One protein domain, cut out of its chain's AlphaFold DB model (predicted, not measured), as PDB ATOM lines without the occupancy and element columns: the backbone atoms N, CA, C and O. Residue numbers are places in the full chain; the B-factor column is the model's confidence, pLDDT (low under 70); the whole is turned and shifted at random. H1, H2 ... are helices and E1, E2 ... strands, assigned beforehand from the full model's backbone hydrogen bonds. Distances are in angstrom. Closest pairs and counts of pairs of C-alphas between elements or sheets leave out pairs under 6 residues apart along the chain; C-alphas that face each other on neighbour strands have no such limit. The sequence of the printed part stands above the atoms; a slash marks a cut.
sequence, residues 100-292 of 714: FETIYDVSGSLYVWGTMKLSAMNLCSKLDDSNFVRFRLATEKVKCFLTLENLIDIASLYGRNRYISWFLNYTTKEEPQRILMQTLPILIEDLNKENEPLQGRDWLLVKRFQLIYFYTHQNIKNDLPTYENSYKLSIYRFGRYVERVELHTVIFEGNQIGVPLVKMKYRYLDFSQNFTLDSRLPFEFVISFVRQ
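Overview. This is residues 100 to 292 of the 714 residues of an uncharacterized protein of Glossina morsitans morsitans (UniProt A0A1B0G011). A long, strongly twisted sheet of six strands, E3, E6, E7, E8, E9 and E10, with the long strand E8 running through it, curls round the helix H1, while a smaller, strongly twisted sheet of four strands, E2, E1, E4 and E5, stands to one side and is joined to it where E5 runs on into E6. The short helix H2 and residues 217 to 228 make one end of the long axis, and the link from E8 to E9 reaches the other. The 193 printed residues hold two named helices and ten named strands, in the order E1 E2 E3 H1 E4 E5 E6 E7 H2 E8 E9 E10; the class is mostly strand, but 92 residues, under half, are in named elements. The small sheet has the order E2 E1 E4 E5, all antiparallel, and the large one is branched and mixed. The whole is only just compact, close to loose, with a radius of gyration of the C-alphas of 19.1 A, and elongated, spanning 65 by 36 by 34 A.

Arrangement. E1, residues 100 to 104, and E2, residues 110 to 115, form a hairpin, with N 101 and O 114 2.8 A apart, within hydrogen-bond range. E4, residues 163 to 170, is antiparallel to E1, with N 102 and O 165 at 2.9 A. E4 and E5, residues 180 to 183, form another hairpin, with N 168 and O 182 at 2.7 A. E5 runs on into E6, residues 186 to 188, at 8 degrees. E6 is parallel to E9, residues 261 to 270, with N 187 and O 262 at 2.8 A. E8, residues 236 to 252, has three neighbours. E7, residues 212 to 216, and E10, residues 280 to 291, lie on one side of E8, and E9 lies on the other side. E7 and E8 are antiparallel, with N 213 and O 240 at 2.8 A. E8 and E9 are a hairpin, with N 239 and O 269 at 2.8 A. E8 and E10 are parallel, at 18 degrees, with N 247 and O 286 at 2.9 A. E3, residues 142 to 147, is antiparallel to E10, with N 146 and O 281 at 2.8 A. H1, residues 148 to 157, is on this branched sheet; its closest C-alphas to E7 are those of Ala 155 and Ile 212, 6.3 A apart. H2, residues 229 to 234, is not on either sheet, and H1 and H2 are near each other, with 6 pairs of C-alphas within 10 A. In H1 and H2 every O i to N i+4 pair is within hydrogen-bond range. Among the pairs that are apart are E4 and E8.

Along the chain. E1 begins at C-alpha 100, (266.053, 351.155, 173.863). E3 is 16.2 A long and H1, directly after it, 14.4 A. E4 is 22.9 A long. E8 is the longest strand, 46.0 A, from C-alpha 236 at (285.492, 372.897, 161.532). E9 measures 29.2 A. E10 measures 35.8 A and ends at C-alpha 291, (262.008, 360.226, 196.466).

Size, cuts and confidence. The two C-alphas farthest apart, those of Asp 223 and Gly 254, are 66.4 A apart. The printed part has no cut. The long links are E2 to E3, E6 to E7 and E7 to H2. The mean pLDDT of the printed part is 73.9, and 63 residues are under 70, among them residues 125 to 141, 191 to 202 and 218 to 231.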
ATOM      1  N   PHE A 100     265.936 351.410 175.285       81.44
ATOM      2  CA  PHE A 100     266.053 351.155 173.863       81.44
ATOM      3  C   PHE A 100     266.503 352.426 173.148       81.44
ATOM      4  O   PHE A 100     266.027 353.522 173.447       81.44
ATOM      5  N   GLU A 101     267.421 352.282 172.203       84.81
ATOM      6  CA  GLU A 101     268.038 353.385 171.481       84.81
ATOM      7  C   GLU A 101     267.731 353.293 169.987       84.81
ATOM      8  O   GLU A 101     267.854 352.236 169.359       84.81
ATOM      9  N   THR A 102     267.363 354.436 169.406       86.69
ATOM     10  CA  THR A 102     267.293 354.597 167.956       86.69
ATOM     11  C   THR A 102     268.153 355.767 167.505       86.69
ATOM     12  O   THR A 102     268.106 356.862 168.073       86.69
ATOM     13  N   ILE A 103     268.951 355.531 166.465       85.94
ATOM     14  CA  ILE A 103     269.869 356.523 165.905       85.94
ATOM     15  C   ILE A 103     269.441 356.835 164.476       85.94
ATOM     16  O   ILE A 103     269.316 355.934 163.644       85.94
ATOM     17  N   TYR A 104     269.252 358.120 164.196       86.06
ATOM     18  CA  TYR A 104     268.885 358.660 162.897       86.06
ATOM     19  C   TYR A 104     270.033 359.478 162.312       86.06
ATOM     20  O   TYR A 104     270.741 360.194 163.025       86.06
ATOM     21  N   ASP A 105     270.184 359.418 160.998       83.00
ATOM     22  CA  ASP A 105     271.011 360.358 160.255       83.00
ATOM     23  C   ASP A 105     270.341 361.746 160.166       83.00
ATOM     24  O   ASP A 105     269.141 361.901 160.407       83.00
ATOM     25  N   VAL A 106     271.106 362.766 159.771       79.75
ATOM     26  CA  VAL A 106     270.607 364.126 159.502       79.75
ATOM     27  C   VAL A 106     269.530 364.116 158.409       79.75
ATOM     28  O   VAL A 106     268.594 364.909 158.459       79.75
ATOM     29  N   SER A 107     269.627 363.181 157.456       81.75
ATOM     30  CA  SER A 107     268.621 362.936 156.413       81.75
ATOM     31  C   SER A 107     267.324 362.288 156.926       81.75
ATOM     32  O   SER A 107     266.352 362.181 156.181       81.75
ATOM     33  N   GLY A 108     267.293 361.844 158.188       79.19
ATOM     34  CA  GLY A 108     266.170 361.126 158.790       79.19
ATOM     35  C   GLY A 108     266.176 359.613 158.553       79.19
ATOM     36  O   GLY A 108     265.265 358.934 159.027       79.19
ATOM     37  N   SER A 109     267.184 359.066 157.865       85.00
ATOM     38  CA  SER A 109     267.337 357.613 157.705       85.00
ATOM     39  C   SER A 109     267.686 356.932 159.036       85.00
ATOM     40  O   SER A 109     268.450 357.463 159.844       85.00
ATOM     41  N   LEU A 110     267.094 355.763 159.290       84.38
ATOM     42  CA  LEU A 110     267.349 354.970 160.495       84.38
ATOM     43  C   LEU A 110     268.669 354.207 160.336       84.38
ATOM     44  O   LEU A 110     268.827 353.449 159.383       84.38
ATOM     45  N   TYR A 111     269.588 354.384 161.282       79.81
ATOM     46  CA  TYR A 111     270.894 353.728 161.273       79.81
ATOM     47  C   TYR A 111     270.969 352.566 162.268       79.81
ATOM     48  O   TYR A 111     271.379 351.466 161.911       79.81
ATOM     49  N   VAL A 112     270.556 352.799 163.517       80.25
ATOM     50  CA  VAL A 112     270.578 351.789 164.587       80.25
ATOM     51  C   VAL A 112     269.215 351.721 165.251       80.25
ATOM     52  O   VAL A 112     268.587 352.747 165.519       80.25
ATOM     53  N   TRP A 113     268.792 350.491 165.519       82.38
ATOM     54  CA  TRP A 113     267.594 350.139 166.263       82.38
ATOM     55  C   TRP A 113     267.951 348.972 167.185       82.38
ATOM     56  O   TRP A 113     268.146 347.851 166.711       82.38
ATOM     57  N   GLY A 114     268.101 349.223 168.484       79.81
ATOM     58  CA  GLY A 114     268.560 348.190 169.412       79.81
ATOM     59  C   GLY A 114     268.527 348.605 170.878       79.81
ATOM     60  O   GLY A 114     268.135 349.714 171.230       79.81
ATOM     61  N   THR A 115     268.942 347.690 171.753       74.12
ATOM     62  CA  THR A 115     269.112 347.991 173.177       74.12
ATOM     63  C   THR A 115     270.249 348.990 173.372       74.12
ATOM     64  O   THR A 115     271.309 348.878 172.752       74.12
ATOM     65  N   MET A 116     270.022 349.978 174.237       73.12
ATOM     66  CA  MET A 116     271.019 350.995 174.539       73.12
ATOM     67  C   MET A 116     272.185 350.358 175.298       73.12
ATOM     68  O   MET A 116     271.990 349.729 176.342       73.12
ATOM     69  N   LYS A 117     273.409 350.559 174.807       68.94
ATOM     70  CA  LYS A 117     274.630 350.253 175.562       68.94
ATOM     71  C   LYS A 117     275.112 351.522 176.250       68.94
ATOM     72  O   LYS A 117     275.200 352.566 175.615       68.94
ATOM     73  N   LEU A 118     275.467 351.448 177.532       63.53
ATOM     74  CA  LEU A 118     275.941 352.624 178.274       63.53
ATOM     75  C   LEU A 118     277.242 353.208 177.686       63.53
ATOM     76  O   LEU A 118     277.442 354.422 177.717       63.53
ATOM     77  N   SER A 119     278.079 352.369 177.066       61.00
ATOM     78  CA  SER A 119     279.272 352.793 176.323       61.00
ATOM     79  C   SER A 119     278.971 353.652 175.090       61.00
ATOM     80  O   SER A 119     279.861 354.344 174.609       61.00
ATOM     81  N   ALA A 120     277.724 353.687 174.601       66.00
ATOM     82  CA  ALA A 120     277.323 354.611 173.540       66.00
ATOM     83  C   ALA A 120     277.167 356.061 174.036       66.00
ATOM     84  O   ALA A 120     277.238 356.990 173.235       66.00
ATOM     85  N   MET A 121     276.968 356.268 175.344       71.25
ATOM     86  CA  MET A 121     276.774 357.599 175.931       71.25
ATOM     87  C   MET A 121     277.966 358.078 176.758       71.25
ATOM     88  O   MET A 121     278.211 359.281 176.876       71.25
ATOM     89  N   ASN A 122     278.701 357.144 177.354       73.62
ATOM     90  CA  ASN A 122     279.899 357.465 178.098       73.62
ATOM     91  C   ASN A 122     281.026 357.842 177.128       73.62
ATOM     92  O   ASN A 122     281.673 356.978 176.547       73.62
ATOM     93  N   LEU A 123     281.273 359.145 176.976       76.75
ATOM     94  CA  LEU A 123     282.393 359.637 176.173       76.75
ATOM     95  C   LEU A 123     283.754 359.316 176.817       76.75
ATOM     96  O   LEU A 123     284.783 359.394 176.148       76.75
ATOM     97  N   CYS A 124     283.786 358.932 178.100       75.38
ATOM     98  CA  CYS A 124     284.995 358.429 178.736       75.38
ATOM     99  C   CYS A 124     285.234 356.971 178.318       75.38
ATOM    100  O   CYS A 124     284.392 356.108 178.538       75.38
ATOM    101  N   SER A 125     286.432 356.657 177.817       62.31
ATOM    102  CA  SER A 125     286.848 355.316 177.360       62.31
ATOM    103  C   SER A 125     286.911 354.222 178.446       62.31
ATOM    104  O   SER A 125     287.437 353.136 178.212       62.31
ATOM    105  N   LYS A 126     286.407 354.491 179.652       50.84
ATOM    106  CA  LYS A 126     286.353 353.548 180.770       50.84
ATOM    107  C   LYS A 126     284.896 353.273 181.108       50.84
ATOM    108  O   LYS A 126     284.200 354.228 181.423       50.84
ATOM    109  N   LEU A 127     284.529 351.988 181.128       50.88
ATOM    110  CA  LEU A 127     283.270 351.354 181.573       50.88
ATOM    111  C   LEU A 127     282.458 350.716 180.433       50.88
ATOM    112  O   LEU A 127     281.418 351.226 180.027       50.88
ATOM    113  N   ASP A 128     282.904 349.536 180.002       45.03
ATOM    114  CA  ASP A 128     282.042 348.489 179.431       45.03
ATOM    115  C   ASP A 128     281.489 347.629 180.588       45.03
ATOM    116  O   ASP A 128     281.709 346.424 180.668       45.03
ATOM    117  N   ASP A 129     280.828 348.267 181.557       52.66
ATOM    118  CA  ASP A 129     280.210 347.557 182.679       52.66
ATOM    119  C   ASP A 129     278.690 347.597 182.504       52.66
ATOM    120  O   ASP A 129     278.037 348.630 182.674       52.66
ATOM    121  N   SER A 130     278.115 346.463 182.101       43.62
ATOM    122  CA  SER A 130     276.686 346.311 181.785       43.62
ATOM    123  C   SER A 130     275.759 346.518 182.996       43.62
ATOM    124  O   SER A 130     274.544 346.601 182.832       43.62
ATOM    125  N   ASN A 131     276.319 346.652 184.204       48.47
ATOM    126  CA  ASN A 131     275.608 346.602 185.486       48.47
ATOM    127  C   ASN A 131     275.536 347.941 186.254       48.47
ATOM    128  O   ASN A 131     275.299 347.944 187.464       48.47
ATOM    129  N   PHE A 132     275.736 349.076 185.580       51.66
ATOM    130  CA  PHE A 132     276.030 350.361 186.231       51.66
ATOM    131  C   PHE A 132     274.857 351.030 186.986       51.66
ATOM    132  O   PHE A 132     275.087 351.750 187.956       51.66
ATOM    133  N   VAL A 133     273.592 350.798 186.607       52.97
ATOM    134  CA  VAL A 133     272.444 351.433 187.291       52.97
ATOM    135  C   VAL A 133     271.909 350.519 188.396       52.97
ATOM    136  O   VAL A 133     271.030 349.694 188.163       52.97
ATOM    137  N   ARG A 134     272.436 350.665 189.616       55.50
ATOM    138  CA  ARG A 134     271.877 350.039 190.824       55.50
ATOM    139  C   ARG A 134     271.366 351.121 191.763       55.50
ATOM    140  O   ARG A 134     272.157 351.759 192.442       55.50
ATOM    141  N   PHE A 135     270.046 351.261 191.874       53.03
ATOM    142  CA  PHE A 135     269.397 352.235 192.769       53.03
ATOM    143  C   PHE A 135     269.795 352.099 194.256       53.03
ATOM    144  O   PHE A 135     269.591 353.024 195.031       53.03
ATOM    145  N   ARG A 136     270.372 350.954 194.661       48.53
ATOM    146  CA  ARG A 136     270.818 350.656 196.036       48.53
ATOM    147  C   ARG A 136     272.213 351.198 196.381       48.53
ATOM    148  O   ARG A 136     272.523 351.339 197.557       48.53
ATOM    149  N   LEU A 137     273.065 351.450 195.390       52.50
ATOM    150  CA  LEU A 137     274.447 351.891 195.598       52.50
ATOM    151  C   LEU A 137     274.588 353.346 195.154       52.50
ATOM    152  O   LEU A 137     273.933 353.773 194.203       52.50
ATOM    153  N   ALA A 138     275.461 354.104 195.819       48.72
ATOM    154  CA  ALA A 138     275.903 355.382 195.275       48.72
ATOM    155  C   ALA A 138     276.534 355.104 193.904       48.72
ATOM    156  O   ALA A 138     277.525 354.381 193.810       48.72
ATOM    157  N   THR A 139     275.936 355.635 192.842       54.62
ATOM    158  CA  THR A 139     276.563 355.593 191.524       54.62
ATOM    159  C   THR A 139     277.662 356.646 191.519       54.62
ATOM    160  O   THR A 139     277.425 357.830 191.783       54.62
ATOM    161  N   GLU A 140     278.900 356.211 191.302       56.25
ATOM    162  CA  GLU A 140     280.008 357.148 191.193       56.25
ATOM    163  C   GLU A 140     279.795 358.050 189.978       56.25
ATOM    164  O   GLU A 140     279.441 357.603 188.884       56.25
ATOM    165  N   LYS A 141     280.007 359.351 190.176       68.44
ATOM    166  CA  LYS A 141     279.973 360.321 189.085       68.44
ATOM    167  C   LYS A 141     281.133 360.030 188.146       68.44
ATOM    168  O   LYS A 141     282.288 360.162 188.552       68.44
ATOM    169  N   VAL A 142     280.841 359.711 186.891       74.06
ATOM    170  CA  VAL A 142     281.890 359.541 185.886       74.06
ATOM    171  C   VAL A 142     282.338 360.931 185.458       74.06
ATOM    172  O   VAL A 142     281.556 361.701 184.900       74.06
ATOM    173  N   LYS A 143     283.594 361.269 185.759       80.38
ATOM    174  CA  LYS A 143     284.231 362.526 185.362       80.38
ATOM    175  C   LYS A 143     285.501 362.227 184.592       80.38
ATOM    176  O   LYS A 143     286.385 361.546 185.110       80.38
ATOM    177  N   CYS A 144     285.620 362.769 183.389       84.31
ATOM    178  CA  CYS A 144     286.863 362.707 182.632       84.31
ATOM    179  C   CYS A 144     287.127 364.003 181.868       84.31
ATOM    180  O   CYS A 144     286.252 364.852 181.701       84.31
ATOM    181  N   PHE A 145     288.374 364.138 181.419       85.56
ATOM    182  CA  PHE A 145     288.784 365.169 180.481       85.56
ATOM    183  C   PHE A 145     289.066 364.508 179.137       85.56
ATOM    184  O   PHE A 145     289.897 363.604 179.052       85.56
ATOM    185  N   LEU A 146     288.367 364.961 178.106       86.00
ATOM    186  CA  LEU A 146     288.553 364.557 176.721       86.00
ATOM    187  C   LEU A 146     289.464 365.579 176.044       86.00
ATOM    188  O   LEU A 146     289.326 366.780 176.279       86.00
ATOM    189  N   THR A 147     290.400 365.122 175.221       87.19
ATOM    190  CA  THR A 147     291.118 366.021 174.313       87.19
ATOM    191  C   THR A 147     290.221 366.356 173.129       87.19
ATOM    192  O   THR A 147     289.367 365.556 172.734       87.19
ATOM    193  N   LEU A 148     290.405 367.544 172.556       86.00
ATOM    194  CA  LEU A 148     289.662 367.955 171.369       86.00
ATOM    195  C   LEU A 148     289.915 367.006 170.189       86.00
ATOM    196  O   LEU A 148     288.978 366.700 169.457       86.00
ATOM    197  N   GLU A 149     291.137 366.484 170.050       83.62
ATOM    198  CA  GLU A 149     291.449 365.442 169.063       83.62
ATOM    199  C   GLU A 149     290.587 364.188 169.249       83.62
ATOM    200  O   GLU A 149     289.890 363.783 168.322       83.62
ATOM    201  N   ASN A 150     290.542 363.634 170.466       84.38
ATOM    202  CA  ASN A 150     289.740 362.446 170.756       84.38
ATOM    203  C   ASN A 150     288.244 362.700 170.497       84.38
ATOM    204  O   ASN A 150     287.538 361.839 169.985       84.38
ATOM    205  N   LEU A 151     287.748 363.905 170.796       83.88
ATOM    206  CA  LEU A 151     286.357 364.272 170.529       83.88
ATOM    207  C   LEU A 151     286.038 364.304 169.022       83.88
ATOM    208  O   LEU A 151     284.963 363.863 168.610       83.88
ATOM    209  N   ILE A 152     286.964 364.807 168.198       80.88
ATOM    210  CA  ILE A 152     286.845 364.814 166.733       80.88
ATOM    211  C   ILE A 152     286.906 363.381 166.186       80.88
ATOM    212  O   ILE A 152     286.078 363.012 165.350       80.88
ATOM    213  N   ASP A 153     287.819 362.557 166.698       81.12
ATOM    214  CA  ASP A 153     287.968 361.159 166.290       81.12
ATOM    215  C   ASP A 153     286.712 360.339 166.640       81.12
ATOM    216  O   ASP A 153     286.167 359.651 165.773       81.12
ATOM    217  N   ILE A 154     286.168 360.491 167.853       79.56
ATOM    218  CA  ILE A 154     284.890 359.889 168.270       79.56
ATOM    219  C   ILE A 154     283.757 360.348 167.340       79.56
ATOM    220  O   ILE A 154     282.990 359.523 166.841       79.56
ATOM    221  N   ALA A 155     283.661 361.646 167.039       77.69
ATOM    222  CA  ALA A 155     282.633 362.157 166.132       77.69
ATOM    223  C   ALA A 155     282.759 361.601 164.702       77.69
ATOM    224  O   ALA A 155     281.750 361.439 164.009       77.69
ATOM    225  N   SER A 156     283.979 361.290 164.257       74.50
ATOM    226  CA  SER A 156     284.217 360.641 162.966       74.50
ATOM    227  C   SER A 156     283.770 359.170 162.968       74.50
ATOM    228  O   SER A 156     283.104 358.738 162.025       74.50
ATOM    229  N   LEU A 157     284.042 358.435 164.056       69.75
ATOM    230  CA  LEU A 157     283.711 357.014 164.234       69.75
ATOM    231  C   LEU A 157     282.203 356.764 164.340       69.75
ATOM    232  O   LEU A 157     281.665 355.872 163.683       69.75
ATOM    233  N   TYR A 158     281.496 357.567 165.137       64.75
ATOM    234  CA  TYR A 158     280.050 357.423 165.341       64.75
ATOM    235  C   TYR A 158     279.211 358.048 164.223       64.75
ATOM    236  O   TYR A 158     277.985 358.050 164.316       64.75
ATOM    237  N   GLY A 159     279.842 358.512 163.141       61.97
ATOM    238  CA  GLY A 159     279.188 359.181 162.026       61.97
ATOM    239  C   GLY A 159     278.747 360.605 162.376       61.97
ATOM    240  O   GLY A 159     278.235 360.889 163.458       61.97
ATOM    241  N   ARG A 160     278.939 361.522 161.425       63.50
ATOM    242  CA  ARG A 160     278.701 362.958 161.625       63.50
ATOM    243  C   ARG A 160     277.252 363.236 162.050       63.50
ATOM    244  O   ARG A 160     276.323 362.870 161.341       63.50
ATOM    245  N   ASN A 161     277.082 363.975 163.148       70.38
ATOM    246  CA  ASN A 161     275.852 364.694 163.507       70.38
ATOM    247  C   ASN A 161     274.573 363.830 163.620       70.38
ATOM    248  O   ASN A 161     273.486 364.281 163.254       70.38
ATOM    249  N   ARG A 162     274.667 362.604 164.147       82.88
ATOM    250  CA  ARG A 162     273.509 361.702 164.294       82.88
ATOM    251  C   ARG A 162     272.572 362.107 165.435       82.88
ATOM    252  O   ARG A 162     273.026 362.520 166.500       82.88
ATOM    253  N   TYR A 163     271.267 361.955 165.214       87.38
ATOM    254  CA  TYR A 163     270.230 362.182 166.222       87.38
ATOM    255  C   TYR A 163     269.893 360.893 166.963       87.38
ATOM    256  O   TYR A 163     269.596 359.880 166.338       87.38
ATOM    257  N   ILE A 164     269.855 360.959 168.287       87.25
ATOM    258  CA  ILE A 164     269.563 359.832 169.170       87.25
ATOM    259  C   ILE A 164     268.195 360.050 169.817       87.25
ATOM    260  O   ILE A 164     267.877 361.162 170.248       87.25
ATOM    261  N   SER A 165     267.368 359.004 169.851       87.62
ATOM    262  CA  SER A 165     266.124 358.948 170.629       87.62
ATOM    263  C   SER A 165     266.156 357.751 171.561       87.62
ATOM    264  O   SER A 165     266.605 356.671 171.175       87.62
ATOM    265  N   TRP A 166     265.624 357.933 172.764       86.25
ATOM    266  CA  TRP A 166     265.558 356.873 173.756       86.25
ATOM    267  C   TRP A 166     264.134 356.545 174.157       86.25
ATOM    268  O   TRP A 166     263.284 357.424 174.334       86.25
ATOM    269  N   PHE A 167     263.914 355.251 174.348       84.25
ATOM    270  CA  PHE A 167     262.646 354.688 174.756       84.25
ATOM    271  C   PHE A 167     262.860 353.782 175.960       84.25
ATOM    272  O   PHE A 167     263.814 353.015 176.020       84.25
ATOM    273  N   LEU A 168     261.970 353.871 176.933       82.81
ATOM    274  CA  LEU A 168     261.875 352.932 178.029       82.81
ATOM    275  C   LEU A 168     261.020 351.751 177.580       82.81
ATOM    276  O   LEU A 168     259.849 351.939 177.240       82.81
ATOM    277  N   ASN A 169     261.599 350.553 177.611       81.94
ATOM    278  CA  ASN A 169     260.860 349.318 177.397       81.94
ATOM    279  C   ASN A 169     260.244 348.883 178.723       81.94
ATOM    280  O   ASN A 169     260.962 348.626 179.690       81.94
ATOM    281  N   TYR A 170     258.922 348.774 178.761       76.88
ATOM    282  CA  TYR A 170     258.196 348.315 179.938       76.88
ATOM    283  C   TYR A 170     257.090 347.338 179.544       76.88
ATOM    284  O   TYR A 170     256.602 347.334 178.415       76.88
ATOM    285  N   THR A 171     256.706 346.491 180.489       77.19
ATOM    286  CA  THR A 171     255.556 345.596 180.374       77.19
ATOM    287  C   THR A 171     254.514 346.014 181.401       77.19
ATOM    288  O   THR A 171     254.844 346.473 182.497       77.19
ATOM    289  N   THR A 172     253.237 345.907 181.047       71.56
ATOM    290  CA  THR A 172     252.143 346.161 181.990       71.56
ATOM    291  C   THR A 172     251.754 344.863 182.686       71.56
ATOM    292  O   THR A 172     251.975 343.768 182.171       71.56
ATOM    293  N   LYS A 173     251.148 344.975 183.875       70.06
ATOM    294  CA  LYS A 173     250.622 343.805 184.600       70.06
ATOM    295  C   LYS A 173     249.496 343.101 183.833       70.06
ATOM    296  O   LYS A 173     249.297 341.909 184.019       70.06
ATOM    297  N   GLU A 174     248.779 343.844 182.995       73.00
ATOM    298  CA  GLU A 174     247.652 343.352 182.199       73.00
ATOM    299  C   GLU A 174     248.114 342.597 180.943       73.00
ATOM    300  O   GLU A 174     247.509 341.594 180.576       73.00
ATOM    301  N   GLU A 175     249.220 343.017 180.319       74.44
ATOM    302  CA  GLU A 175     249.753 342.405 179.096       74.44
ATOM    303  C   GLU A 175     251.262 342.103 179.227       74.44
ATOM    304  O   GLU A 175     252.092 342.745 178.579       74.44
ATOM    305  N   PRO A 176     251.665 341.088 180.019       67.06
ATOM    306  CA  PRO A 176     253.080 340.802 180.289       67.06
ATOM    307  C   PRO A 176     253.876 340.368 179.049       67.06
ATOM    308  O   PRO A 176     255.104 340.419 179.056       67.06
ATOM    309  N   GLN A 177     253.195 339.934 177.984       67.56
ATOM    310  CA  GLN A 177     253.831 339.508 176.734       67.56
ATOM    311  C   GLN A 177     254.049 340.643 175.727       67.56
ATOM    312  O   GLN A 177     254.745 340.437 174.733       67.56
ATOM    313  N   ARG A 178     253.482 341.835 175.950       75.25
ATOM    314  CA  ARG A 178     253.677 342.980 175.056       75.25
ATOM    315  C   ARG A 178     254.644 343.977 175.674       75.25
ATOM    316  O   ARG A 178     254.404 344.529 176.743       75.25
ATOM    317  N   ILE A 179     255.737 344.221 174.959       74.62
ATOM    318  CA  ILE A 179     256.712 345.250 175.311       74.62
ATOM    319  C   ILE A 179     256.198 346.576 174.755       74.62
ATOM    320  O   ILE A 179     256.086 346.748 173.540       74.62
ATOM    321  N   LEU A 180     255.888 347.509 175.648       80.44
ATOM    322  CA  LEU A 180     255.529 348.878 175.309       80.44
ATOM    323  C   LEU A 180     256.774 349.764 175.384       80.44
ATOM    324  O   LEU A 180     257.668 349.544 176.201       80.44
ATOM    325  N   MET A 181     256.823 350.773 174.516       80.81
ATOM    326  CA  MET A 181     257.936 351.716 174.420       80.81
ATOM    327  C   MET A 181     257.452 353.122 174.765       80.81
ATOM    328  O   MET A 181     256.609 353.679 174.064       80.81
ATOM    329  N   GLN A 182     257.998 353.713 175.826       83.69
ATOM    330  CA  GLN A 182     257.717 355.100 176.205       83.69
ATOM    331  C   GLN A 182     258.922 355.989 175.911       83.69
ATOM    332  O   GLN A 182     260.019 355.710 176.372       83.69
ATOM    333  N   THR A 183     258.738 357.086 175.175       85.31
ATOM    334  CA  THR A 183     259.822 358.052 174.928       85.31
ATOM    335  C   THR A 183     260.306 358.674 176.233       85.31
ATOM    336  O   THR A 183     259.482 359.193 176.993       85.31
ATOM    337  N   LEU A 184     261.619 358.685 176.461       85.94
ATOM    338  CA  LEU A 184     262.202 359.384 177.603       85.94
ATOM    339  C   LEU A 184     262.213 360.902 177.352       85.94
ATOM    340  O   LEU A 184     262.664 361.337 176.288       85.94
ATOM    341  N   PRO A 185     261.725 361.723 178.298       87.44
ATOM    342  CA  PRO A 185     261.816 363.172 178.192       87.44
ATOM    343  C   PRO A 185     263.265 363.639 178.369       87.44
ATOM    344  O   PRO A 185     263.948 363.229 179.311       87.44
ATOM    345  N   ILE A 186     263.723 364.526 177.482       88.56
ATOM    346  CA  ILE A 186     265.061 365.122 177.552       88.56
ATOM    347  C   ILE A 186     264.930 366.632 177.750       88.56
ATOM    348  O   ILE A 186     264.279 367.314 176.962       88.56
ATOM    349  N   LEU A 187     265.571 367.155 178.788       87.56
ATOM    350  CA  LEU A 187     265.680 368.578 179.084       87.56
ATOM    351  C   LEU A 187     267.074 369.065 178.690       87.56
ATOM    352  O   LEU A 187     268.074 368.533 179.170       87.56
ATOM    353  N   ILE A 188     267.148 370.089 177.843       86.44
ATOM    354  CA  ILE A 188     268.412 370.742 177.497       86.44
ATOM    355  C   ILE A 188     268.482 372.072 178.245       86.44
ATOM    356  O   ILE A 188     267.688 372.972 177.976       86.44
ATOM    357  N   GLU A 189     269.429 372.188 179.174       79.69
ATOM    358  CA  GLU A 189     269.520 373.329 180.095       79.69
ATOM    359  C   GLU A 189     269.816 374.645 179.348       79.69
ATOM    360  O   GLU A 189     269.203 375.667 179.639       79.69
ATOM    361  N   ASP A 190     270.666 374.603 178.318       73.88
ATOM    362  CA  ASP A 190     271.186 375.803 177.640       73.88
ATOM    363  C   ASP A 190     270.319 376.324 176.473       73.88
ATOM    364  O   ASP A 190     270.727 377.250 175.770       73.88
ATOM    365  N   LEU A 191     269.153 375.721 176.201       68.38
ATOM    366  CA  LEU A 191     268.379 376.014 174.983       68.38
ATOM    367  C   LEU A 191     267.583 377.330 175.059       68.38
ATOM    368  O   LEU A 191     267.468 378.002 174.040       68.38
ATOM    369  N   ASN A 192     267.098 377.732 176.240       61.06
ATOM    370  CA  ASN A 192     266.353 378.981 176.449       61.06
ATOM    371  C   ASN A 192     266.782 379.690 177.744       61.06
ATOM    372  O   ASN A 192     266.905 379.059 178.790       61.06
ATOM    373  N   LYS A 193     266.923 381.025 177.694       56.47
ATOM    374  CA  LYS A 193     267.204 381.876 178.872       56.47
ATOM    375  C   LYS A 193     266.056 381.916 179.895       56.47
ATOM    376  O   LYS A 193     266.284 382.345 181.017       56.47
ATOM    377  N   GLU A 194     264.857 381.476 179.512       49.84
ATOM    378  CA  GLU A 194     263.659 381.410 180.371       49.84
ATOM    379  C   GLU A 194     263.594 380.144 181.239       49.84
ATOM    380  O   GLU A 194     262.716 380.026 182.090       49.84
ATOM    381  N   ASN A 195     264.536 379.208 181.079       51.81
ATOM    382  CA  ASN A 195     264.676 378.057 181.968       51.81
ATOM    383  C   ASN A 195     265.316 378.487 183.305       51.81
ATOM    384  O   ASN A 195     266.406 378.041 183.664       51.81
ATOM    385  N   GLU A 196     264.660 379.373 184.055       52.00
ATOM    386  CA  GLU A 196     264.984 379.564 185.465       52.00
ATOM    387  C   GLU A 196     264.565 378.317 186.273       52.00
ATOM    388  O   GLU A 196     263.567 377.661 185.964       52.00
ATOM    389  N   PRO A 197     265.304 377.951 187.334       54.56
ATOM    390  CA  PRO A 197     265.184 376.648 187.996       54.56
ATOM    391  C   PRO A 197     263.900 376.439 188.824       54.56
ATOM    392  O   PRO A 197     263.790 375.429 189.517       54.56
ATOM    393  N   LEU A 198     262.941 377.370 188.811       45.53
ATOM    394  CA  LEU A 198     261.925 377.472 189.865       45.53
ATOM    395  C   LEU A 198     260.554 376.845 189.566       45.53
ATOM    396  O   LEU A 198     259.857 376.531 190.529       45.53
ATOM    397  N   GLN A 199     260.153 376.576 188.316       52.91
ATOM    398  CA  GLN A 199     258.867 375.904 188.046       52.91
ATOM    399  C   GLN A 199     258.934 374.946 186.848       52.91
ATOM    400  O   GLN A 199     258.890 375.350 185.694       52.91
ATOM    401  N   GLY A 200     258.971 373.637 187.122       54.88
ATOM    402  CA  GLY A 200     259.033 372.573 186.107       54.88
ATOM    403  C   GLY A 200     257.804 372.407 185.199       54.88
ATOM    404  O   GLY A 200     257.709 371.397 184.509       54.88
ATOM    405  N   ARG A 201     256.854 373.353 185.206       54.66
ATOM    406  CA  ARG A 201     255.652 373.322 184.353       54.66
ATOM    407  C   ARG A 201     255.897 373.854 182.938       54.66
ATOM    408  O   ARG A 201     255.205 373.406 182.032       54.66
ATOM    409  N   ASP A 202     256.918 374.690 182.747       61.19
ATOM    410  CA  ASP A 202     257.204 375.349 181.461       61.19
ATOM    411  C   ASP A 202     258.439 374.771 180.749       61.19
ATOM    412  O   ASP A 202     259.002 375.368 179.832       61.19
ATOM    413  N   TRP A 203     258.894 373.583 181.161       73.31
ATOM    414  CA  TRP A 203     260.061 372.947 180.560       73.31
ATOM    415  C   TRP A 203     259.794 372.508 179.119       73.31
ATOM    416  O   TRP A 203     258.948 371.655 178.844       73.31
ATOM    417  N   LEU A 204     260.600 373.031 178.195       79.38
ATOM    418  CA  LEU A 204     260.640 372.568 176.812       79.38
ATOM    419  C   LEU A 204     261.454 371.275 176.724       79.38
ATOM    420  O   LEU A 204     262.686 371.279 176.763       79.38
ATOM    421  N   LEU A 205     260.741 370.157 176.606       84.62
ATOM    422  CA  LEU A 205     261.325 368.825 176.500       84.62
ATOM    423  C   LEU A 205     261.499 368.421 175.034       84.62
ATOM    424  O   LEU A 205     260.581 368.541 174.220       84.62
ATOM    425  N   VAL A 206     262.669 367.881 174.704       87.25
ATOM    426  CA  VAL A 206     262.980 367.348 173.375       87.25
ATOM    427  C   VAL A 206     262.910 365.822 173.370       87.25
ATOM    428  O   VAL A 206     263.082 365.164 174.393       87.25
ATOM    429  N   LYS A 207     262.654 365.243 172.191       84.31
ATOM    430  CA  LYS A 207     262.657 363.781 171.974       84.31
ATOM    431  C   LYS A 207     263.953 363.263 171.350       84.31
ATOM    432  O   LYS A 207     264.244 362.076 171.436       84.31
ATOM    433  N   ARG A 208     264.687 364.146 170.669       87.12
ATOM    434  CA  ARG A 208     265.898 363.843 169.900       87.12
ATOM    435  C   ARG A 208     267.020 364.759 170.346       87.12
ATOM    436  O   ARG A 208     266.800 365.958 170.496       87.12
ATOM    437  N   PHE A 209     268.213 364.205 170.498       88.56
ATOM    438  CA  PHE A 209     269.410 364.954 170.875       88.56
ATOM    439  C   PHE A 209     270.624 364.473 170.076       88.56
ATOM    440  O   PHE A 209     270.547 363.471 169.368       88.56
ATOM    441  N   GLN A 210     271.734 365.203 170.156       87.56
ATOM    442  CA  GLN A 210     273.001 364.831 169.523       87.56
ATOM    443  C   GLN A 210     274.087 364.866 170.594       87.56
ATOM    444  O   GLN A 210     274.188 365.855 171.306       87.56
ATOM    445  N   LEU A 211     274.915 363.829 170.710       85.25
ATOM    446  CA  LEU A 211     276.019 363.842 171.682       85.25
ATOM    447  C   LEU A 211     277.129 364.817 171.272       85.25
ATOM    448  O   LEU A 211     277.663 365.556 172.100       85.25
ATOM    449  N   ILE A 212     277.462 364.823 169.980       86.88
ATOM    450  CA  ILE A 212     278.494 365.672 169.391       86.88
ATOM    451  C   ILE A 212     277.978 366.186 168.048       86.88
ATOM    452  O   ILE A 212     277.404 365.435 167.256       86.88
ATOM    453  N   TYR A 213     278.183 367.472 167.791       86.06
ATOM    454  CA  TYR A 213     277.871 368.104 166.522       86.06
ATOM    455  C   TYR A 213     279.018 369.008 166.095       86.06
ATOM    456  O   TYR A 213     279.396 369.922 166.826       86.06
ATOM    457  N   PHE A 214     279.522 368.790 164.886       84.56
ATOM    458  CA  PHE A 214     280.537 369.637 164.277       84.56
ATOM    459  C   PHE A 214     280.048 370.159 162.930       84.56
ATOM    460  O   PHE A 214     279.583 369.398 162.074       84.56
ATOM    461  N   TYR A 215     280.164 371.474 162.744       82.38
ATOM    462  CA  TYR A 215     279.864 372.128 161.478       82.38
ATOM    463  C   TYR A 215     281.151 372.333 160.683       82.38
ATOM    464  O   TYR A 215     282.123 372.901 161.185       82.38
ATOM    465  N   THR A 216     281.149 371.872 159.435       76.94
ATOM    466  CA  THR A 216     282.306 371.949 158.532       76.94
ATOM    467  C   THR A 216     282.183 373.137 157.587       76.94
ATOM    468  O   THR A 216     281.076 373.525 157.206       76.94
ATOM    469  N   HIS A 217     283.311 373.716 157.182       72.31
ATOM    470  CA  HIS A 217     283.324 374.697 156.101       72.31
ATOM    471  C   HIS A 217     283.017 374.000 154.767       72.31
ATOM    472  O   HIS A 217     283.697 373.054 154.383       72.31
ATOM    473  N   GLN A 218     282.008 374.478 154.035       59.22
ATOM    474  CA  GLN A 218     281.620 373.899 152.741       59.22
ATOM    475  C   GLN A 218     282.599 374.228 151.595       59.22
ATOM    476  O   GLN A 218     282.517 373.604 150.546       59.22
ATOM    477  N   ASN A 219     283.546 375.158 151.797       55.00
ATOM    478  CA  ASN A 219     284.486 375.637 150.776       55.00
ATOM    479  C   ASN A 219     285.922 375.723 151.322       55.00
ATOM    480  O   ASN A 219     286.433 376.818 151.553       55.00
ATOM    481  N   ILE A 220     286.580 374.585 151.541       56.38
ATOM    482  CA  ILE A 220     288.024 374.555 151.817       56.38
ATOM    483  C   ILE A 220     288.739 374.234 150.507       56.38
ATOM    484  O   ILE A 220     288.488 373.198 149.895       56.38
ATOM    485  N   LYS A 221     289.606 375.144 150.053       51.50
ATOM    486  CA  LYS A 221     290.570 374.847 148.989       51.50
ATOM    487  C   LYS A 221     291.631 373.904 149.568       51.50
ATOM    488  O   LYS A 221     292.175 374.188 150.631       51.50
ATOM    489  N   ASN A 222     291.891 372.792 148.880       52.12
ATOM    490  CA  ASN A 222     292.797 371.705 149.282       52.12
ATOM    491  C   ASN A 222     294.296 372.091 149.226       52.12
ATOM    492  O   ASN A 222     295.105 371.320 148.719       52.12
ATOM    493  N   ASP A 223     294.681 373.270 149.717       54.84
ATOM    494  CA  ASP A 223     296.061 373.773 149.601       54.84
ATOM    495  C   ASP A 223     296.935 373.451 150.837       54.84
ATOM    496  O   ASP A 223     298.112 373.800 150.871       54.84
ATOM    497  N   LEU A 224     296.387 372.770 151.853       56.75
ATOM    498  CA  LEU A 224     297.088 372.391 153.088       56.75
ATOM    499  C   LEU A 224     297.328 370.869 153.146       56.75
ATOM    500  O   LEU A 224     296.415 370.099 152.835       56.75
ATOM    501  N   PRO A 225     298.524 370.405 153.558       56.31
ATOM    502  CA  PRO A 225     298.810 368.982 153.682       56.31
ATOM    503  C   PRO A 225     297.938 368.341 154.769       56.31
ATOM    504  O   PRO A 225     297.870 368.804 155.906       56.31
ATOM    505  N   THR A 226     297.316 367.212 154.426       56.94
ATOM    506  CA  THR A 226     296.318 366.478 155.228       56.94
ATOM    507  C   THR A 226     296.803 366.027 156.613       56.94
ATOM    508  O   THR A 226     295.990 365.605 157.433       56.94
ATOM    509  N   TYR A 227     298.112 366.088 156.866       56.19
ATOM    510  CA  TYR A 227     298.774 365.607 158.080       56.19
ATOM    511  C   TYR A 227     299.055 366.689 159.129       56.19
ATOM    512  O   TYR A 227     299.489 366.348 160.228       56.19
ATOM    513  N   GLU A 228     298.818 367.973 158.843       62.94
ATOM    514  CA  GLU A 228     299.018 369.003 159.861       62.94
ATOM    515  C   GLU A 228     297.826 369.116 160.822       62.94
ATOM    516  O   GLU A 228     296.660 369.192 160.436       62.94
ATOM    517  N   ASN A 229     298.141 369.212 162.112       64.19
ATOM    518  CA  ASN A 229     297.194 369.470 163.197       64.19
ATOM    519  C   ASN A 229     296.359 370.752 162.974       64.19
ATOM    520  O   ASN A 229     295.176 370.807 163.316       64.19
ATOM    521  N   SER A 230     296.948 371.764 162.332       63.53
ATOM    522  CA  SER A 230     296.281 372.996 161.886       63.53
ATOM    523  C   SER A 230     295.172 372.722 160.857       63.53
ATOM    524  O   SER A 230     294.104 373.335 160.924       63.53
ATOM    525  N   TYR A 231     295.376 371.757 159.954       68.06
ATOM    526  CA  TYR A 231     294.402 371.377 158.935       68.06
ATOM    527  C   TYR A 231     293.161 370.727 159.558       68.06
ATOM    528  O   TYR A 231     292.046 371.158 159.259       68.06
ATOM    529  N   LYS A 232     293.329 369.778 160.498       70.06
ATOM    530  CA  LYS A 232     292.206 369.129 161.212       70.06
ATOM    531  C   LYS A 232     291.273 370.149 161.884       70.06
ATOM    532  O   LYS A 232     290.057 369.985 161.833       70.06
ATOM    533  N   LEU A 233     291.830 371.204 162.484       71.69
ATOM    534  CA  LEU A 233     291.062 372.279 163.128       71.69
ATOM    535  C   LEU A 233     290.384 373.203 162.105       71.69
ATOM    536  O   LEU A 233     289.224 373.560 162.289       71.69
ATOM    537  N   SER A 234     291.061 373.529 160.998       70.62
ATOM    538  CA  SER A 234     290.533 374.419 159.945       70.62
ATOM    539  C   SER A 234     289.276 373.884 159.239       70.62
ATOM    540  O   SER A 234     288.474 374.652 158.698       70.62
ATOM    541  N   ILE A 235     289.066 372.562 159.286       75.56
ATOM    542  CA  ILE A 235     287.888 371.902 158.715       75.56
ATOM    543  C   ILE A 235     286.597 372.359 159.402       75.56
ATOM    544  O   ILE A 235     285.556 372.498 158.749       75.56
ATOM    545  N   TYR A 236     286.659 372.631 160.703       78.25
ATOM    546  CA  TYR A 236     285.492 372.897 161.532       78.25
ATOM    547  C   TYR A 236     285.370 374.386 161.854       78.25
ATOM    548  O   TYR A 236     286.338 375.047 162.208       78.25
ATOM    549  N   ARG A 237     284.155 374.934 161.731       77.88
ATOM    550  CA  ARG A 237     283.877 376.340 162.074       77.88
ATOM    551  C   ARG A 237     283.484 376.483 163.537       77.88
ATOM    552  O   ARG A 237     284.022 377.304 164.264       77.88
ATOM    553  N   PHE A 238     282.525 375.668 163.955       84.94
ATOM    554  CA  PHE A 238     282.061 375.591 165.330       84.94
ATOM    555  C   PHE A 238     281.587 374.170 165.633       84.94
ATOM    556  O   PHE A 238     281.239 373.395 164.735       84.94
ATOM    557  N   GLY A 239     281.578 373.836 166.914       86.31
ATOM    558  CA  GLY A 239     281.143 372.556 167.434       86.31
ATOM    559  C   GLY A 239     280.288 372.728 168.673       86.31
ATOM    560  O   GLY A 239     280.353 373.740 169.363       86.31
ATOM    561  N   ARG A 240     279.487 371.718 168.978       88.06
ATOM    562  CA  ARG A 240     278.881 371.555 170.295       88.06
ATOM    563  C   ARG A 240     279.022 370.108 170.718       88.06
ATOM    564  O   ARG A 240     278.876 369.201 169.901       88.06
ATOM    565  N   TYR A 241     279.268 369.899 171.996       88.62
ATOM    566  CA  TYR A 241     279.257 368.571 172.586       88.62
ATOM    567  C   TYR A 241     278.546 368.621 173.930       88.62
ATOM    568  O   TYR A 241     278.389 369.695 174.520       88.62
ATOM    569  N   VAL A 242     278.079 367.470 174.394       88.94
ATOM    570  CA  VAL A 242     277.453 367.362 175.710       88.94
ATOM    571  C   VAL A 242     278.538 367.398 176.788       88.94
ATOM    572  O   VAL A 242     279.380 366.510 176.852       88.94
ATOM    573  N   GLU A 243     278.523 368.430 177.631       89.19
ATOM    574  CA  GLU A 243     279.434 368.589 178.774       89.19
ATOM    575  C   GLU A 243     278.956 367.771 179.975       89.19
ATOM    576  O   GLU A 243     279.759 367.157 180.676       89.19
ATOM    577  N   ARG A 244     277.642 367.762 180.220       89.12
ATOM    578  CA  ARG A 244     277.050 367.040 181.344       89.12
ATOM    579  C   ARG A 244     275.778 366.329 180.929       89.12
ATOM    580  O   ARG A 244     274.897 366.930 180.320       89.12
ATOM    581  N   VAL A 245     275.674 365.071 181.332       86.94
ATOM    582  CA  VAL A 245     274.450 364.279 181.266       86.94
ATOM    583  C   VAL A 245     274.044 363.910 182.681       86.94
ATOM    584  O   VAL A 245     274.848 363.377 183.444       86.94
ATOM    585  N   GLU A 246     272.784 364.141 183.021       85.06
ATOM    586  CA  GLU A 246     272.192 363.669 184.262       85.06
ATOM    587  C   GLU A 246     270.922 362.860 183.987       85.06
ATOM    588  O   GLU A 246     269.939 363.383 183.464       85.06
ATOM    589  N   LEU A 247     270.933 361.578 184.352       80.06
ATOM    590  CA  LEU A 247     269.743 360.732 184.356       80.06
ATOM    591  C   LEU A 247     269.053 360.878 185.712       80.06
ATOM    592  O   LEU A 247     269.510 360.303 186.698       80.06
ATOM    593  N   HIS A 248     267.972 361.650 185.754       81.75
ATOM    594  CA  HIS A 248     267.236 361.964 186.971       81.75
ATOM    595  C   HIS A 248     265.950 361.136 187.073       81.75
ATOM    596  O   HIS A 248     265.021 361.328 186.289       81.75
ATOM    597  N   THR A 249     265.832 360.268 188.078       77.75
ATOM    598  CA  THR A 249     264.620 359.455 188.303       77.75
ATOM    599  C   THR A 249     263.905 359.845 189.591       77.75
ATOM    600  O   THR A 249     264.530 359.945 190.642       77.75
ATOM    601  N   VAL A 250     262.586 360.020 189.546       73.50
ATOM    602  CA  VAL A 250     261.787 360.241 190.763       73.50
ATOM    603  C   VAL A 250     261.237 358.909 191.252       73.50
ATOM    604  O   VAL A 250     260.757 358.122 190.445       73.50
ATOM    605  N   ILE A 251     261.299 358.645 192.553       71.12
ATOM    606  CA  ILE A 251     260.676 357.471 193.173       71.12
ATOM    607  C   ILE A 251     259.471 357.960 193.978       71.12
ATOM    608  O   ILE A 251     259.612 358.793 194.870       71.12
ATOM    609  N   PHE A 252     258.285 357.468 193.645       69.62
ATOM    610  CA  PHE A 252     257.034 357.796 194.324       69.62
ATOM    611  C   PHE A 252     256.698 356.761 195.408       69.62
ATOM    612  O   PHE A 252     257.352 355.717 195.531       69.62
ATOM    613  N   GLU A 253     255.664 357.053 196.201       64.12
ATOM    614  CA  GLU A 253     255.152 356.159 197.245       64.12
ATOM    615  C   GLU A 253     254.853 354.747 196.705       64.12
ATOM    616  O   GLU A 253     254.406 354.561 195.571       64.12
ATOM    617  N   GLY A 254     255.141 353.720 197.513       60.19
ATOM    618  CA  GLY A 254     254.990 352.319 197.101       60.19
ATOM    619  C   GLY A 254     256.087 351.807 196.156       60.19
ATOM    620  O   GLY A 254     255.856 350.834 195.440       60.19
ATOM    621  N   ASN A 255     257.271 352.440 196.152       61.53
ATOM    622  CA  ASN A 255     258.414 352.113 195.284       61.53
ATOM    623  C   ASN A 255     258.088 352.198 193.780       61.53
ATOM    624  O   ASN A 255     258.670 351.481 192.964       61.53
ATOM    625  N   GLN A 256     257.160 353.077 193.397       67.19
ATOM    626  CA  GLN A 256     256.861 353.320 191.991       67.19
ATOM    627  C   GLN A 256     257.945 354.216 191.391       67.19
ATOM    628  O   GLN A 256     258.116 355.365 191.793       67.19
ATOM    629  N   ILE A 257     258.703 353.688 190.434       70.94
ATOM    630  CA  ILE A 257     259.752 354.445 189.750       70.94
ATOM    631  C   ILE A 257     259.093 355.282 188.652       70.94
ATOM    632  O   ILE A 257     258.494 354.752 187.719       70.94
ATOM    633  N   GLY A 258     259.197 356.599 188.782       73.06
ATOM    634  CA  GLY A 258     258.801 357.553 187.759       73.06
ATOM    635  C   GLY A 258     259.677 357.449 186.515       73.06
ATOM    636  O   GLY A 258     260.830 357.019 186.569       73.06
ATOM    637  N   VAL A 259     259.131 357.884 185.380       81.12
ATOM    638  CA  VAL A 259     259.858 357.891 184.105       81.12
ATOM    639  C   VAL A 259     261.131 358.744 184.240       81.12
ATOM    640  O   VAL A 259     261.034 359.897 184.668       81.12
ATOM    641  N   PRO A 260     262.316 358.212 183.882       82.56
ATOM    642  CA  PRO A 260     263.568 358.958 183.954       82.56
ATOM    643  C   PRO A 260     263.548 360.227 183.095       82.56
ATOM    644  O   PRO A 260     263.228 360.174 181.910       82.56
ATOM    645  N   LEU A 261     263.951 361.355 183.677       85.81
ATOM    646  CA  LEU A 261     264.203 362.609 182.974       85.81
ATOM    647  C   LEU A 261     265.693 362.721 182.663       85.81
ATOM    648  O   LEU A 261     266.522 362.664 183.569       85.81
ATOM    649  N   VAL A 262     266.040 362.933 181.398       87.06
ATOM    650  CA  VAL A 262     267.437 363.118 180.992       87.06
ATOM    651  C   VAL A 262     267.735 364.607 180.900       87.06
ATOM    652  O   VAL A 262     267.209 365.284 180.025       87.06
ATOM    653  N   LYS A 263     268.576 365.135 181.783       88.25
ATOM    654  CA  LYS A 263     269.055 366.519 181.708       88.25
ATOM    655  C   LYS A 263     270.392 366.555 180.986       88.25
ATOM    656  O   LYS A 263     271.279 365.751 181.269       88.25
ATOM    657  N   MET A 264     270.537 367.478 180.046       89.00
ATOM    658  CA  MET A 264     271.755 367.648 179.265       89.00
ATOM    659  C   MET A 264     272.192 369.100 179.258       89.00
ATOM    660  O   MET A 264     271.383 370.004 179.042       89.00
ATOM    661  N   LYS A 265     273.498 369.289 179.399       90.00
ATOM    662  CA  LYS A 265     274.161 370.575 179.249       90.00
ATOM    663  C   LYS A 265     275.153 370.507 178.097       90.00
ATOM    664  O   LYS A 265     275.997 369.607 178.061       90.00
ATOM    665  N   TYR A 266     275.049 371.438 177.160       89.44
ATOM    666  CA  TYR A 266     275.929 371.530 176.003       89.44
ATOM    667  C   TYR A 266     277.003 372.582 176.226       89.44
ATOM    668  O   TYR A 266     276.763 373.663 176.753       89.44
ATOM    669  N   ARG A 267     278.196 372.300 175.712       88.69
ATOM    670  CA  ARG A 267     279.253 373.295 175.594       88.69
ATOM    671  C   ARG A 267     279.480 373.634 174.131       88.69
ATOM    672  O   ARG A 267     279.686 372.748 173.300       88.69
ATOM    673  N   TYR A 268     279.435 374.928 173.833       87.19
ATOM    674  CA  TYR A 268     279.747 375.465 172.515       87.19
ATOM    675  C   TYR A 268     281.261 375.639 172.361       87.19
ATOM    676  O   TYR A 268     281.936 376.125 173.270       87.19
ATOM    677  N   LEU A 269     281.783 375.223 171.214       86.81
ATOM    678  CA  LEU A 269     283.182 375.314 170.825       86.81
ATOM    679  C   LEU A 269     283.270 376.183 169.575       86.81
ATOM    680  O   LEU A 269     282.742 375.823 168.523       86.81
ATOM    681  N   ASP A 270     283.942 377.321 169.691       83.69
ATOM    682  CA  ASP A 270     284.248 378.184 168.558       83.69
ATOM    683  C   ASP A 270     285.705 377.960 168.148       83.69
ATOM    684  O   ASP A 270     286.626 378.344 168.869       83.69
ATOM    685  N   PHE A 271     285.914 377.316 167.000       79.12
ATOM    686  CA  PHE A 271     287.252 376.974 166.516       79.12
ATOM    687  C   PHE A 271     288.014 378.183 165.956       79.12
ATOM    688  O   PHE A 271     289.191 378.055 165.632       79.12
ATOM    689  N   SER A 272     287.379 379.359 165.860       71.19
ATOM    690  CA  SER A 272     288.074 380.614 165.545       71.19
ATOM    691  C   SER A 272     288.901 381.161 166.718       71.19
ATOM    692  O   SER A 272     289.754 382.025 166.525       71.19
ATOM    693  N   GLN A 273     288.668 380.655 167.933       67.12
ATOM    694  CA  GLN A 273     289.449 380.977 169.129       67.12
ATOM    695  C   GLN A 273     290.705 380.089 169.215       67.12
ATOM    696  O   GLN A 273     290.791 379.064 168.546       67.12
ATOM    697  N   ASN A 274     291.676 380.451 170.066       68.31
ATOM    698  CA  ASN A 274     292.945 379.722 170.256       68.31
ATOM    699  C   ASN A 274     292.762 378.352 170.953       68.31
ATOM    700  O   ASN A 274     293.278 378.126 172.048       68.31
ATOM    701  N   PHE A 275     292.023 377.427 170.341       74.38
ATOM    702  CA  PHE A 275     291.949 376.035 170.769       74.38
ATOM    703  C   PHE A 275     293.073 375.224 170.129       74.38
ATOM    704  O   PHE A 275     293.240 375.203 168.912       74.38
ATOM    705  N   THR A 276     293.827 374.513 170.959       79.25
ATOM    706  CA  THR A 276     294.753 373.470 170.513       79.25
ATOM    707  C   THR A 276     294.061 372.105 170.560       79.25
ATOM    708  O   THR A 276     293.099 371.908 171.310       79.25
ATOM    709  N   LEU A 277     294.547 371.135 169.778       78.81
ATOM    710  CA  LEU A 277     294.031 369.754 169.785       78.81
ATOM    711  C   LEU A 277     294.147 369.075 171.163       78.81
ATOM    712  O   LEU A 277     293.301 368.253 171.517       78.81
ATOM    713  N   ASP A 278     295.115 369.506 171.975       81.75
ATOM    714  CA  ASP A 278     295.332 369.039 173.351       81.75
ATOM    715  C   ASP A 278     294.448 369.737 174.394       81.75
ATOM    716  O   ASP A 278     294.557 369.465 175.597       81.75
ATOM    717  N   SER A 279     293.586 370.666 173.972       84.81
ATOM    718  CA  SER A 279     292.687 371.357 174.895       84.81
ATOM    719  C   SER A 279     291.804 370.352 175.642       84.81
ATOM    720  O   SER A 279     291.188 369.457 175.060       84.81
ATOM    721  N   ARG A 280     291.788 370.484 176.973       86.50
ATOM    722  CA  ARG A 280     291.080 369.570 177.873       86.50
ATOM    723  C   ARG A 280     289.635 370.015 178.046       86.50
ATOM    724  O   ARG A 280     289.362 371.070 178.618       86.50
ATOM    725  N   LEU A 281     288.720 369.172 177.595       87.56
ATOM    726  CA  LEU A 281     287.282 369.375 177.643       87.56
ATOM    727  C   LEU A 281     286.668 368.463 178.717       87.56
ATOM    728  O   LEU A 281     286.839 367.247 178.646       87.56
ATOM    729  N   PRO A 282     285.987 369.006 179.740       90.19
ATOM    730  CA  PRO A 282     285.363 368.199 180.778       90.19
ATOM    731  C   PRO A 282     284.110 367.489 180.247       90.19
ATOM    732  O   PRO A 282     283.359 368.053 179.446       90.19
ATOM    733  N   PHE A 283     283.887 366.277 180.748       89.00
ATOM    734  CA  PHE A 283     282.657 365.507 180.596       89.00
ATOM    735  C   PHE A 283     282.240 364.928 181.956       89.00
ATOM    736  O   PHE A 283     283.067 364.341 182.663       89.00
ATOM    737  N   GLU A 284     280.970 365.101 182.329       85.81
ATOM    738  CA  GLU A 284     280.377 364.546 183.552       85.81
ATOM    739  C   GLU A 284     279.101 363.748 183.233       85.81
ATOM    740  O   GLU A 284     278.142 364.285 182.680       85.81
ATOM    741  N   PHE A 285     279.055 362.483 183.650       82.69
ATOM    742  CA  PHE A 285     277.845 361.659 183.625       82.69
ATOM    743  C   PHE A 285     277.391 361.358 185.059       82.69
ATOM    744  O   PHE A 285     278.168 360.867 185.885       82.69
ATOM    745  N   VAL A 286     276.134 361.685 185.365       77.19
ATOM    746  CA  VAL A 286     275.532 361.564 186.701       77.19
ATOM    747  C   VAL A 286     274.229 360.784 186.613       77.19
ATOM    748  O   VAL A 286     273.396 361.049 185.753       77.19
ATOM    749  N   ILE A 287     274.011 359.868 187.549       74.50
ATOM    750  CA  ILE A 287     272.690 359.288 187.795       74.50
ATOM    751  C   ILE A 287     272.210 359.864 189.122       74.50
ATOM    752  O   ILE A 287     272.901 359.764 190.135       74.50
ATOM    753  N   SER A 288     271.058 360.522 189.108       71.25
ATOM    754  CA  SER A 288     270.452 361.122 190.291       71.25
ATOM    755  C   SER A 288     269.046 360.582 190.476       71.25
ATOM    756  O   SER A 288     268.349 360.227 189.524       71.25
ATOM    757  N   PHE A 289     268.613 360.495 191.724       70.25
ATOM    758  CA  PHE A 289     267.248 360.113 192.018       70.25
ATOM    759  C   PHE A 289     266.763 360.797 193.285       70.25
ATOM    760  O   PHE A 289     267.538 361.085 194.196       70.25
ATOM    761  N   VAL A 290     265.469 361.092 193.312       68.06
ATOM    762  CA  VAL A 290     264.815 361.812 194.404       68.06
ATOM    763  C   VAL A 290     263.524 361.081 194.734       68.06
ATOM    764  O   VAL A 290     262.758 360.749 193.834       68.06
ATOM    765  N   ARG A 291     263.271 360.818 196.016       63.47
ATOM    766  CA  ARG A 291     262.008 360.226 196.466       63.47
ATOM    767  C   ARG A 291     261.032 361.343 196.839       63.47
ATOM    768  O   ARG A 291     261.413 362.260 197.562       63.47
ATOM    769  N   GLN A 292     259.806 361.299 196.321       64.06
ATOM    770  CA  GLN A 292     258.794 362.348 196.496       64.06
ATOM    771  C   GLN A 292     257.505 361.748 197.077       64.06
ATOM    772  O   GLN A 292     256.971 360.794 196.520       64.06
TER     773      GLN A 292